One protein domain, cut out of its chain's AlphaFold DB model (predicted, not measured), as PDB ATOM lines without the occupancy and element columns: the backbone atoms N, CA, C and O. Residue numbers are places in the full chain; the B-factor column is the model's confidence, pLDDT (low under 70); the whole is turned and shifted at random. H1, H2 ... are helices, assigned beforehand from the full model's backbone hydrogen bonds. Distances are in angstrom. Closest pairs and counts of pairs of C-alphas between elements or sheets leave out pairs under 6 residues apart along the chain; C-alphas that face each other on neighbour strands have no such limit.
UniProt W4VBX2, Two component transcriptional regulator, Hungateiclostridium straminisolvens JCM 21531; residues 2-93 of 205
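AT A GLANCE: This is residues 2 to 93 of the 205 residues of the protein "Two component transcriptional regulator" of Hungateiclostridium straminisolvens JCM 21531 (UniProt W4VBX2). Three long helices make a bundle: H2 and H5 run side by side, and H1 slants away from H2, meeting it near their link. Short H3 lies at the far end of H2, and H4 packs on H2. The printed part has 92 residues with five named helices, H1 to H5, all helix and compact: radius of gyration of the C-alphas 13.3 A, spans 39 by 30 by 17 A.

HOW THE PARTS SIT: H1, residues 2 to 21, and H2, residues 26 to 47, form a hairpin, its closest C-alphas, Ala 19 and Ile 29, 5.9 A apart. H2 touches H4, residues 57 to 60, with residues 37 to 45 alone, closest at C-alphas Phe 38 and Phe 60, 5.9 A. H5, residues 71 to 92, touches H2 the same way at a shallow tilt of 6 degrees; C-alphas Leu 26 and Lys 71 are closest, 6.3 A. In H1, H2 and H5 every O i to N i+4 pair is within hydrogen-bond range.

IN THESE COORDINATES: H1 starts at C-alpha 2 (22.724, -35.431, -6.487); H5, 31.9 A long, ends at C-alpha 92 (39.316, -31.797, -13.045). H3 is residues 49 to 54.

THE WHOLE: The printed part has no cut. Residues 2 to 4, 49 to 50 and 52 to 54 have pLDDT under 70.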
ATOM      1  N   ALA A   2      23.726 -34.559  -5.838       55.62
ATOM      2  CA  ALA A   2      22.724 -35.431  -6.487       55.62
ATOM      3  C   ALA A   2      23.187 -36.186  -7.764       55.62
ATOM      4  O   ALA A   2      22.728 -37.296  -8.027       55.62
ATOM      5  N   GLY A   3      24.092 -35.604  -8.564       60.50
ATOM      6  CA  GLY A   3      24.642 -36.254  -9.765       60.50
ATOM      7  C   GLY A   3      25.662 -37.363  -9.474       60.50
ATOM      8  O   GLY A   3      25.642 -38.386 -10.152       60.50
ATOM      9  N   ASP A   4      26.496 -37.191  -8.444       67.19
ATOM     10  CA  ASP A   4      27.515 -38.176  -8.048       67.19
ATOM     11  C   ASP A   4      26.829 -39.416  -7.457       67.19
ATOM     12  O   ASP A   4      27.127 -40.545  -7.846       67.19
ATOM     13  N   ASP A   5      25.817 -39.192  -6.612       76.75
ATOM     14  CA  ASP A   5      24.996 -40.251  -6.018       76.75
ATOM     15  C   ASP A   5      24.244 -41.054  -7.092       76.75
ATOM     16  O   ASP A   5      24.071 -42.266  -6.972       76.75
ATOM     17  N   SER A   6      23.836 -40.397  -8.185       83.50
ATOM     18  CA  SER A   6      23.175 -41.061  -9.316       83.50
ATOM     19  C   SER A   6      24.139 -41.945 -10.115       83.50
ATOM     20  O   SER A   6      23.767 -43.049 -10.510       83.50
ATOM     21  N   ALA A   7      25.375 -41.486 -10.343       86.38
ATOM     22  CA  ALA A   7      26.395 -42.256 -11.058       86.38
ATOM     23  C   ALA A   7      26.867 -43.476 -10.249       86.38
ATOM     24  O   ALA A   7      26.982 -44.568 -10.803       86.38
ATOM     25  N   LEU A   8      27.074 -43.309  -8.940       91.19
ATOM     26  CA  LEU A   8      27.413 -44.412  -8.037       91.19
ATOM     27  C   LEU A   8      26.296 -45.455  -7.992       91.19
ATOM     28  O   LEU A   8      26.562 -46.644  -8.144       91.19
ATOM     29  N   LYS A   9      25.041 -45.013  -7.877       93.00
ATOM     30  CA  LYS A   9      23.889 -45.917  -7.888       93.00
ATOM     31  C   LYS A   9      23.746 -46.670  -9.212       93.00
ATOM     32  O   LYS A   9      23.368 -47.836  -9.218       93.00
ATOM     33  N   LEU A  10      24.056 -46.028 -10.339       93.69
ATOM     34  CA  LEU A  10      24.074 -46.699 -11.638       93.69
ATOM     35  C   LEU A  10      25.151 -47.791 -11.691       93.69
ATOM     36  O   LEU A  10      24.867 -48.889 -12.160       93.69
ATOM     37  N   ALA A  11      26.361 -47.505 -11.207       95.19
ATOM     38  CA  ALA A  11      27.442 -48.487 -11.164       95.19
ATOM     39  C   ALA A  11      27.104 -49.675 -10.253       95.19
ATOM     40  O   ALA A  11      27.343 -50.820 -10.629       95.19
ATOM     41  N   GLU A  12      26.492 -49.399  -9.101       95.88
ATOM     42  CA  GLU A  12      25.980 -50.419  -8.190       95.88
ATOM     43  C   GLU A  12      24.940 -51.321  -8.873       95.88
ATOM     44  O   GLU A  12      25.087 -52.541  -8.860       95.88
ATOM     45  N   ASN A  13      23.944 -50.734  -9.544       96.44
ATOM     46  CA  ASN A  13      22.920 -51.502 -10.255       96.44
ATOM     47  C   ASN A  13      23.517 -52.360 -11.383       96.44
ATOM     48  O   ASN A  13      23.149 -53.520 -11.530       96.44
ATOM     49  N   ILE A  14      24.460 -51.811 -12.163       95.94
ATOM     50  CA  ILE A  14      25.144 -52.554 -13.236       95.94
ATOM     51  C   ILE A  14      25.883 -53.766 -12.665       95.94
ATOM     52  O   ILE A  14      25.863 -54.843 -13.263       95.94
ATOM     53  N   PHE A  15      26.541 -53.602 -11.516       96.94
ATOM     54  CA  PHE A  15      27.211 -54.707 -10.846       96.94
ATOM     55  C   PHE A  15      26.213 -55.800 -10.442       96.94
ATOM     56  O   PHE A  15      26.439 -56.977 -10.730       96.94
ATOM     57  N   ASP A  16      25.102 -55.413  -9.813       96.44
ATOM     58  CA  ASP A  16      24.074 -56.348  -9.352       96.44
ATOM     59  C   ASP A  16      23.433 -57.110 -10.529       96.44
ATOM     60  O   ASP A  16      23.279 -58.333 -10.469       96.44
ATOM     61  N   ASP A  17      23.161 -56.429 -11.647       96.25
ATOM     62  CA  ASP A  17      22.647 -57.043 -12.877       96.25
ATOM     63  C   ASP A  17      23.631 -58.066 -13.472       96.25
ATOM     64  O   ASP A  17      23.226 -59.135 -13.941       96.25
ATOM     65  N   ILE A  18      24.938 -57.784 -13.423       94.44
ATOM     66  CA  ILE A  18      25.988 -58.722 -13.853       94.44
ATOM     67  C   ILE A  18      26.047 -59.936 -12.925       94.44
ATOM     68  O   ILE A  18      26.168 -61.069 -13.404       94.44
ATOM     69  N   ALA A  19      25.952 -59.738 -11.610       94.31
ATOM     70  CA  ALA A  19      25.934 -60.838 -10.651       94.31
ATOM     71  C   ALA A  19      24.756 -61.786 -10.925       94.31
ATOM     72  O   ALA A  19      24.952 -62.995 -11.075       94.31
ATOM     73  N   ILE A  20      23.561 -61.230 -11.142       94.75
ATOM     74  CA  ILE A  20      22.364 -61.996 -11.512       94.75
ATOM     75  C   ILE A  20      22.557 -62.700 -12.863       94.75
ATOM     76  O   ILE A  20      22.371 -63.915 -12.963       94.75
ATOM     77  N   GLY A  21      22.974 -61.971 -13.901       92.56
ATOM     78  CA  GLY A  21      23.128 -62.499 -15.261       92.56
ATOM     79  C   GLY A  21      24.207 -63.578 -15.397       92.56
ATOM     80  O   GLY A  21      24.146 -64.419 -16.293       92.56
ATOM     81  N   THR A  22      25.186 -63.597 -14.490       92.44
ATOM     82  CA  THR A  22      26.230 -64.630 -14.433       92.44
ATOM     83  C   THR A  22      25.870 -65.821 -13.540       92.44
ATOM     84  O   THR A  22      26.637 -66.789 -13.508       92.44
ATOM     85  N   GLY A  23      24.714 -65.783 -12.865       92.50
ATOM     86  CA  GLY A  23      24.265 -66.807 -11.923       92.50
ATOM     87  C   GLY A  23      25.080 -66.828 -10.629       92.50
ATOM     88  O   GLY A  23      25.426 -67.908 -10.157       92.50
ATOM     89  N   ASP A  24      25.455 -65.652 -10.111       92.69
ATOM     90  CA  ASP A  24      26.310 -65.468  -8.928       92.69
ATOM     91  C   ASP A  24      27.683 -66.180  -9.029       92.69
ATOM     92  O   ASP A  24      28.336 -66.510  -8.036       92.69
ATOM     93  N   ASN A  25      28.169 -66.420 -10.253       96.69
ATOM     94  CA  ASN A  25      29.461 -67.065 -10.470       96.69
ATOM     95  C   ASN A  25      30.621 -66.084 -10.234       96.69
ATOM     96  O   ASN A  25      30.923 -65.253 -11.091       96.69
ATOM     97  N   LEU A  26      31.335 -66.250  -9.117       96.31
ATOM     98  CA  LEU A  26      32.406 -65.341  -8.685       96.31
ATOM     99  C   LEU A  26      33.475 -65.064  -9.752       96.31
ATOM    100  O   LEU A  26      33.859 -63.917  -9.940       96.31
ATOM    101  N   LYS A  27      33.924 -66.078 -10.506       95.62
ATOM    102  CA  LYS A  27      34.952 -65.882 -11.547       95.62
ATOM    103  C   LYS A  27      34.448 -65.008 -12.695       95.62
ATOM    104  O   LYS A  27      35.200 -64.196 -13.227       95.62
ATOM    105  N   ARG A  28      33.182 -65.178 -13.086       95.88
ATOM    106  CA  ARG A  28      32.557 -64.367 -14.141       95.88
ATOM    107  C   ARG A  28      32.299 -62.942 -13.665       95.88
ATOM    108  O   ARG A  28      32.573 -62.015 -14.422       95.88
ATOM    109  N   ILE A  29      31.837 -62.778 -12.424       97.31
ATOM    110  CA  ILE A  29      31.657 -61.467 -11.786       97.31
ATOM    111  C   ILE A  29      32.995 -60.732 -11.719       97.31
ATOM    112  O   ILE A  29      33.094 -59.607 -12.197       97.31
ATOM    113  N   ALA A  30      34.041 -61.383 -11.206       96.44
ATOM    114  CA  ALA A  30      35.382 -60.817 -11.108       96.44
ATOM    115  C   ALA A  30      35.924 -60.374 -12.474       96.44
ATOM    116  O   ALA A  30      36.423 -59.257 -12.618       96.44
ATOM    117  N   PHE A  31      35.780 -61.215 -13.502       95.12
ATOM    118  CA  PHE A  31      36.187 -60.862 -14.861       95.12
ATOM    119  C   PHE A  31      35.419 -59.643 -15.390       95.12
ATOM    120  O   PHE A  31      36.027 -58.704 -15.899       95.12
ATOM    121  N   ALA A  32      34.092 -59.629 -15.241       95.50
ATOM    122  CA  ALA A  32      33.258 -58.522 -15.694       95.50
ATOM    123  C   ALA A  32      33.573 -57.213 -14.950       95.50
ATOM    124  O   ALA A  32      33.696 -56.173 -15.592       95.50
ATOM    125  N   ALA A  33      33.781 -57.263 -13.631       95.94
ATOM    126  CA  ALA A  33      34.199 -56.114 -12.827       95.94
ATOM    127  C   ALA A  33      35.561 -55.566 -13.285       95.94
ATOM    128  O   ALA A  33      35.694 -54.360 -13.490       95.94
ATOM    129  N   SER A  34      36.536 -56.448 -13.546       94.75
ATOM    130  CA  SER A  34      37.852 -56.076 -14.098       94.75
ATOM    131  C   SER A  34      37.701 -55.335 -15.433       94.75
ATOM    132  O   SER A  34      38.259 -54.257 -15.628       94.75
ATOM    133  N   GLN A  35      36.888 -55.884 -16.346       94.19
ATOM    134  CA  GLN A  35      36.630 -55.277 -17.654       94.19
ATOM    135  C   GLN A  35      35.880 -53.948 -17.552       94.19
ATOM    136  O   GLN A  35      36.179 -53.026 -18.306       94.19
ATOM    137  N   LEU A  36      34.923 -53.814 -16.632       94.94
ATOM    138  CA  LEU A  36      34.223 -52.549 -16.418       94.94
ATOM    139  C   LEU A  36      35.164 -51.465 -15.903       94.94
ATOM    140  O   LEU A  36      35.146 -50.366 -16.448       94.94
ATOM    141  N   VAL A  37      36.004 -51.765 -14.909       94.75
ATOM    142  CA  VAL A  37      36.988 -50.799 -14.397       94.75
ATOM    143  C   VAL A  37      37.923 -50.346 -15.518       94.75
ATOM    144  O   VAL A  37      38.081 -49.143 -15.725       94.75
ATOM    145  N   PHE A  38      38.453 -51.286 -16.305       92.00
ATOM    146  CA  PHE A  38      39.289 -50.981 -17.467       92.00
ATOM    147  C   PHE A  38      38.560 -50.120 -18.506       92.00
ATOM    148  O   PHE A  38      39.076 -49.090 -18.930       92.00
ATOM    149  N   ASN A  39      37.342 -50.496 -18.898       92.69
ATOM    150  CA  ASN A  39      36.586 -49.789 -19.930       92.69
ATOM    151  C   ASN A  39      36.152 -48.389 -19.485       92.69
ATOM    152  O   ASN A  39      36.211 -47.460 -20.286       92.69
ATOM    153  N   ILE A  40      35.737 -48.219 -18.226       91.12
ATOM    154  CA  ILE A  40      35.398 -46.904 -17.668       91.12
ATOM    155  C   ILE A  40      36.657 -46.040 -17.607       91.12
ATOM    156  O   ILE A  40      36.617 -44.894 -18.047       91.12
ATOM    157  N   SER A  41      37.771 -46.594 -17.115       90.25
ATOM    158  CA  SER A  41      39.061 -45.905 -17.077       90.25
ATOM    159  C   SER A  41      39.479 -45.448 -18.474       90.25
ATOM    160  O   SER A  41      39.682 -44.260 -18.680       90.25
ATOM    161  N   ASN A  42      39.486 -46.347 -19.461       87.12
ATOM    162  CA  ASN A  42      39.823 -46.019 -20.848       87.12
ATOM    163  C   ASN A  42      38.850 -45.028 -21.482       87.12
ATOM    164  O   ASN A  42      39.245 -44.204 -22.295       87.12
ATOM    165  N   PHE A  43      37.560 -45.109 -21.163       87.06
ATOM    166  CA  PHE A  43      36.590 -44.152 -21.678       87.06
ATOM    167  C   PHE A  43      36.860 -42.754 -21.128       87.06
ATOM    168  O   PHE A  43      36.864 -41.793 -21.895       87.06
ATOM    169  N   ILE A  44      37.102 -42.636 -19.820       84.31
ATOM    170  CA  ILE A  44      37.509 -41.372 -19.200       84.31
ATOM    171  C   ILE A  44      38.812 -40.896 -19.844       84.31
ATOM    172  O   ILE A  44      38.900 -39.728 -20.209       84.31
ATOM    173  N   ASP A  45      39.758 -41.805 -20.054       82.25
ATOM    174  CA  ASP A  45      41.067 -41.519 -20.622       82.25
ATOM    175  C   ASP A  45      40.977 -41.003 -22.068       82.25
ATOM    176  O   ASP A  45      41.535 -39.961 -22.398       82.25
ATOM    177  N   MET A  46      40.158 -41.629 -22.911       78.50
ATOM    178  CA  MET A  46      39.930 -41.192 -24.290       78.50
ATOM    179  C   MET A  46      39.100 -39.908 -24.390       78.50
ATOM    180  O   MET A  46      39.367 -39.056 -25.236       78.50
ATOM    181  N   GLN A  47      38.047 -39.772 -23.578       75.31
ATOM    182  CA  GLN A  47      37.179 -38.587 -23.607       75.31
ATOM    183  C   GLN A  47      37.860 -37.362 -23.005       75.31
ATOM    184  O   GLN A  47      37.549 -36.226 -23.366       75.31
ATOM    185  N   TYR A  48      38.770 -37.598 -22.071       74.06
ATOM    186  CA  TYR A  48      39.469 -36.578 -21.329       74.06
ATOM    187  C   TYR A  48      40.966 -36.876 -21.352       74.06
ATOM    188  O   TYR A  48      41.567 -37.079 -20.304       74.06
ATOM    189  N   ASP A  49      41.581 -36.837 -22.542       67.81
ATOM    190  CA  ASP A  49      43.018 -37.125 -22.726       67.81
ATOM    191  C   ASP A  49      43.921 -36.288 -21.799       67.81
ATOM    192  O   ASP A  49      44.953 -36.715 -21.284       67.81
ATOM    193  N   PHE A  50      43.476 -35.076 -21.487       64.56
ATOM    194  CA  PHE A  50      44.151 -34.210 -20.534       64.56
ATOM    195  C   PHE A  50      43.999 -34.644 -19.062       64.56
ATOM    196  O   PHE A  50      44.725 -34.146 -18.214       64.56
ATOM    197  N   ILE A  51      43.041 -35.486 -18.683       73.81
ATOM    198  CA  ILE A  51      42.997 -36.042 -17.325       73.81
ATOM    199  C   ILE A  51      44.088 -37.096 -17.202       73.81
ATOM    200  O   ILE A  51      44.735 -37.135 -16.165       73.81
ATOM    201  N   ASN A  52      44.405 -37.847 -18.259       67.94
ATOM    202  CA  ASN A  52      45.538 -38.797 -18.279       67.94
ATOM    203  C   ASN A  52      46.839 -38.077 -18.016       67.94
ATOM    204  O   ASN A  52      47.791 -38.591 -17.431       67.94
ATOM    205  N   LYS A  53      46.874 -36.833 -18.473       67.38
ATOM    206  CA  LYS A  53      47.938 -35.893 -18.216       67.38
ATOM    207  C   LYS A  53      48.033 -35.505 -16.728       67.38
ATOM    208  O   LYS A  53      49.123 -35.282 -16.228       67.38
ATOM    209  N   LEU A  54      46.949 -35.485 -15.966       69.88
ATOM    210  CA  LEU A  54      46.949 -35.078 -14.549       69.88
ATOM    211  C   LEU A  54      46.906 -36.261 -13.573       69.88
ATOM    212  O   LEU A  54      47.261 -36.122 -12.405       69.88
ATOM    213  N   TYR A  55      46.482 -37.423 -14.049       79.12
ATOM    214  CA  TYR A  55      46.180 -38.586 -13.244       79.12
ATOM    215  C   TYR A  55      46.621 -39.856 -13.966       79.12
ATOM    216  O   TYR A  55      46.391 -40.025 -15.160       79.12
ATOM    217  N   ASP A  56      47.281 -40.748 -13.231       80.56
ATOM    218  CA  ASP A  56      47.755 -42.012 -13.779       80.56
ATOM    219  C   ASP A  56      46.613 -43.034 -13.825       80.56
ATOM    220  O   ASP A  56      46.292 -43.680 -12.822       80.56
ATOM    221  N   PHE A  57      45.997 -43.177 -15.001       82.81
ATOM    222  CA  PHE A  57      45.009 -44.222 -15.260       82.81
ATOM    223  C   PHE A  57      45.631 -45.612 -15.443       82.81
ATOM    224  O   PHE A  57      44.915 -46.611 -15.384       82.81
ATOM    225  N   GLY A  58      46.957 -45.718 -15.584       79.56
ATOM    226  CA  GLY A  58      47.651 -46.992 -15.766       79.56
ATOM    227  C   GLY A  58      47.400 -47.982 -14.628       79.56
ATOM    228  O   GLY A  58      47.346 -49.192 -14.856       79.56
ATOM    229  N   LYS A  59      47.143 -47.485 -13.412       83.19
ATOM    230  CA  LYS A  59      46.812 -48.326 -12.254       83.19
ATOM    231  C   LYS A  59      45.484 -49.084 -12.377       83.19
ATOM    232  O   LYS A  59      45.295 -50.067 -11.669       83.19
ATOM    233  N   PHE A  60      44.581 -48.661 -13.265       87.50
ATOM    234  CA  PHE A  60      43.303 -49.344 -13.501       87.50
ATOM    235  C   PHE A  60      43.407 -50.455 -14.555       87.50
ATOM    236  O   PHE A  60      42.481 -51.250 -14.695       87.50
ATOM    237  N   ASN A  61      44.531 -50.548 -15.277       84.44
ATOM    238  CA  ASN A  61      44.663 -51.457 -16.418       84.44
ATOM    239  C   ASN A  61      44.691 -52.938 -16.032       84.44
ATOM    240  O   ASN A  61      44.257 -53.779 -16.812       84.44
ATOM    241  N   ASN A  62      45.195 -53.249 -14.838       85.31
ATOM    242  CA  ASN A  62      45.413 -54.623 -14.379       85.31
ATOM    243  C   ASN A  62      44.736 -54.888 -13.030       85.31
ATOM    244  O   ASN A  62      45.266 -55.625 -12.200       85.31
ATOM    245  N   VAL A  63      43.592 -54.249 -12.781       89.62
ATOM    246  CA  VAL A  63      42.808 -54.517 -11.574       89.62
ATOM    247  C   VAL A  63      42.255 -55.935 -11.658       89.62
ATOM    248  O   VAL A  63      41.495 -56.253 -12.572       89.62
ATOM    249  N   ASP A  64      42.633 -56.772 -10.694       91.12
ATOM    250  CA  ASP A  64      42.214 -58.166 -10.617       91.12
ATOM    251  C   ASP A  64      41.295 -58.401  -9.413       91.12
ATOM    252  O   ASP A  64      41.664 -58.171  -8.262       91.12
ATOM    253  N   PHE A  65      40.093 -58.897  -9.700       93.56
ATOM    254  CA  PHE A  65      39.083 -59.261  -8.707       93.56
ATOM    255  C   PHE A  65      39.035 -60.775  -8.427       93.56
ATOM    256  O   PHE A  65      38.170 -61.244  -7.690       93.56
ATOM    257  N   SER A  66      39.920 -61.574  -9.030       90.50
ATOM    258  CA  SER A  66      39.837 -63.040  -8.986       90.50
ATOM    259  C   SER A  66      40.113 -63.654  -7.607       90.50
ATOM    260  O   SER A  66      39.705 -64.790  -7.360       90.50
ATOM    261  N   ASN A  67      40.765 -62.905  -6.713       91.75
ATOM    262  CA  ASN A  67      41.180 -63.367  -5.384       91.75
ATOM    263  C   ASN A  67      40.134 -63.143  -4.277       91.75
ATOM    264  O   ASN A  67      40.371 -63.539  -3.136       91.75
ATOM    265  N   PHE A  68      38.995 -62.518  -4.583       94.31
ATOM    266  CA  PHE A  68      37.929 -62.293  -3.604       94.31
ATOM    267  C   PHE A  68      37.082 -63.547  -3.375       94.31
ATOM    268  O   PHE A  68      36.845 -64.344  -4.286       94.31
ATOM    269  N   SER A  69      36.610 -63.711  -2.141       93.25
ATOM    270  CA  SER A  69      35.906 -64.919  -1.692       93.25
ATOM    271  C   SER A  69      34.384 -64.790  -1.752       93.25
ATOM    272  O   SER A  69      33.675 -65.788  -1.613       93.25
ATOM    273  N   SER A  70      33.866 -63.583  -1.980       96.38
ATOM    274  CA  SER A  70      32.432 -63.315  -2.044       96.38
ATOM    275  C   SER A  70      32.088 -62.243  -3.076       96.38
ATOM    276  O   SER A  70      32.922 -61.424  -3.462       96.38
ATOM    277  N   LYS A  71      30.830 -62.237  -3.535       95.94
ATOM    278  CA  LYS A  71      30.341 -61.199  -4.451       95.94
ATOM    279  C   LYS A  71      30.315 -59.818  -3.800       95.94
ATOM    280  O   LYS A  71      30.568 -58.835  -4.485       95.94
ATOM    281  N   ASP A  72      30.055 -59.764  -2.495       96.50
ATOM    282  CA  ASP A  72      29.986 -58.516  -1.737       96.50
ATOM    283  C   ASP A  72      31.374 -57.874  -1.619       96.50
ATOM    284  O   ASP A  72      31.498 -56.672  -1.827       96.50
ATOM    285  N   GLU A  73      32.432 -58.670  -1.418       96.81
ATOM    286  CA  GLU A  73      33.822 -58.189  -1.479       96.81
ATOM    287  C   GLU A  73      34.180 -57.626  -2.863       96.81
ATOM    288  O   GLU A  73      34.757 -56.542  -2.967       96.81
ATOM    289  N   ILE A  74      33.813 -58.338  -3.940       97.25
ATOM    290  CA  ILE A  74      34.050 -57.857  -5.311       97.25
ATOM    291  C   ILE A  74      33.283 -56.548  -5.543       97.25
ATOM    292  O   ILE A  74      33.840 -55.617  -6.125       97.25
ATOM    293  N   LYS A  75      32.035 -56.451  -5.064       97.44
ATOM    294  CA  LYS A  75      31.197 -55.251  -5.178       97.44
ATOM    295  C   LYS A  75      31.813 -54.072  -4.442       97.44
ATOM    296  O   LYS A  75      31.965 -53.007  -5.032       97.44
ATOM    297  N   GLU A  76      32.189 -54.256  -3.180       96.12
ATOM    298  CA  GLU A  76      32.803 -53.211  -2.363       96.12
ATOM    299  C   GLU A  76      34.065 -52.681  -3.044       96.12
ATOM    300  O   GLU A  76      34.179 -51.478  -3.295       96.12
ATOM    301  N   PHE A  77      34.961 -53.579  -3.456       95.50
ATOM    302  CA  PHE A  77      36.194 -53.197  -4.130       95.50
ATOM    303  C   PHE A  77      35.934 -52.525  -5.485       95.50
ATOM    304  O   PHE A  77      36.541 -51.501  -5.796       95.50
ATOM    305  N   PHE A  78      34.975 -53.015  -6.272       96.31
ATOM    306  CA  PHE A  78      34.579 -52.393  -7.535       96.31
ATOM    307  C   PHE A  78      34.094 -50.957  -7.312       96.31
ATOM    308  O   PHE A  78      34.540 -50.029  -7.994       96.31
ATOM    309  N   MET A  79      33.251 -50.754  -6.298       96.19
ATOM    310  CA  MET A  79      32.732 -49.438  -5.943       96.19
ATOM    311  C   MET A  79      33.829 -48.487  -5.457       96.19
ATOM    312  O   MET A  79      33.725 -47.284  -5.715       96.19
ATOM    313  N   THR A  80      34.911 -48.984  -4.843       94.88
ATOM    314  CA  THR A  80      36.074 -48.134  -4.524       94.88
ATOM    315  C   THR A  80      36.726 -47.546  -5.776       94.88
ATOM    316  O   THR A  80      36.952 -46.336  -5.824       94.88
ATOM    317  N   PHE A  81      36.934 -48.344  -6.831       93.62
ATOM    318  CA  PHE A  81      37.515 -47.848  -8.083       93.62
ATOM    319  C   PHE A  81      36.578 -46.902  -8.819       93.62
ATOM    320  O   PHE A  81      37.022 -45.872  -9.321       93.62
ATOM    321  N   VAL A  82      35.281 -47.215  -8.869       92.81
ATOM    322  CA  VAL A  82      34.293 -46.320  -9.486       92.81
ATOM    323  C   VAL A  82      34.276 -44.975  -8.764       92.81
ATOM    324  O   VAL A  82      34.307 -43.928  -9.410       92.81
ATOM    325  N   THR A  83      34.280 -44.987  -7.430       92.81
ATOM    326  CA  THR A  83      34.332 -43.764  -6.620       92.81
ATOM    327  C   THR A  83      35.601 -42.969  -6.906       92.81
ATOM    328  O   THR A  83      35.548 -41.751  -7.074       92.81
ATOM    329  N   GLU A  84      36.745 -43.645  -7.011       90.81
ATOM    330  CA  GLU A  84      38.010 -43.004  -7.344       90.81
ATOM    331  C   GLU A  84      37.986 -42.364  -8.743       90.81
ATOM    332  O   GLU A  84      38.325 -41.188  -8.886       90.81
ATOM    333  N   LEU A  85      37.505 -43.082  -9.762       89.69
ATOM    334  CA  LEU A  85      37.362 -42.568 -11.129       89.69
ATOM    335  C   LEU A  85      36.405 -41.365 -11.196       89.69
ATOM    336  O   LEU A  85      36.695 -40.375 -11.870       89.69
ATOM    337  N   LEU A  86      35.289 -41.399 -10.461       87.94
ATOM    338  CA  LEU A  86      34.358 -40.270 -10.373       87.94
ATOM    339  C   LEU A  86      34.990 -39.054  -9.690       87.94
ATOM    340  O   LEU A  86      34.790 -37.926 -10.148       87.94
ATOM    341  N   ASN A  87      35.779 -39.263  -8.634       86.38
ATOM    342  CA  ASN A  87      36.488 -38.185  -7.949       86.38
ATOM    343  C   ASN A  87      37.503 -37.504  -8.864       86.38
ATOM    344  O   ASN A  87      37.580 -36.278  -8.864       86.38
ATOM    345  N   VAL A  88      38.213 -38.268  -9.693       84.56
ATOM    346  CA  VAL A  88      39.137 -37.728 -10.698       84.56
ATOM    347  C   VAL A  88      38.392 -36.850 -11.700       84.56
ATOM    348  O   VAL A  88      38.772 -35.701 -11.932       84.56
ATOM    349  N   VAL A  89      37.282 -37.346 -12.259       82.38
ATOM    350  CA  VAL A  89      36.468 -36.561 -13.197       82.38
ATOM    351  C   VAL A  89      35.954 -35.291 -12.525       82.38
ATOM    352  O   VAL A  89      36.053 -34.214 -13.101       82.38
ATOM    353  N   LYS A  90      35.452 -35.380 -11.294       80.56
ATOM    354  CA  LYS A  90      34.947 -34.231 -10.534       80.56
ATOM    355  C   LYS A  90      36.032 -33.207 -10.220       80.56
ATOM    356  O   LYS A  90      35.787 -32.005 -10.303       80.56
ATOM    357  N   GLU A  91      37.221 -33.675  -9.861       79.06
ATOM    358  CA  GLU A  91      38.339 -32.823  -9.487       79.06
ATOM    359  C   GLU A  91      38.792 -31.928 -10.646       79.06
ATOM    360  O   GLU A  91      39.096 -30.746 -10.437       79.06
ATOM    361  N   TYR A  92      38.816 -32.483 -11.857       75.38
ATOM    362  CA  TYR A  92      39.316 -31.797 -13.045       75.38
ATOM    363  C   TYR A  92      38.205 -31.242 -13.948       75.38
ATOM    364  O   TYR A  92      38.469 -30.347 -14.755       75.38
ATOM    365  N   LYS A  93      36.952 -31.672 -13.752       75.94
ATOM    366  CA  LYS A  93      35.742 -31.175 -14.423       75.94
ATOM    367  C   LYS A  93      34.689 -30.719 -13.393       75.94
ATOM    368  O   LYS A  93      33.673 -31.388 -13.200       75.94
TER     369      LYS A  93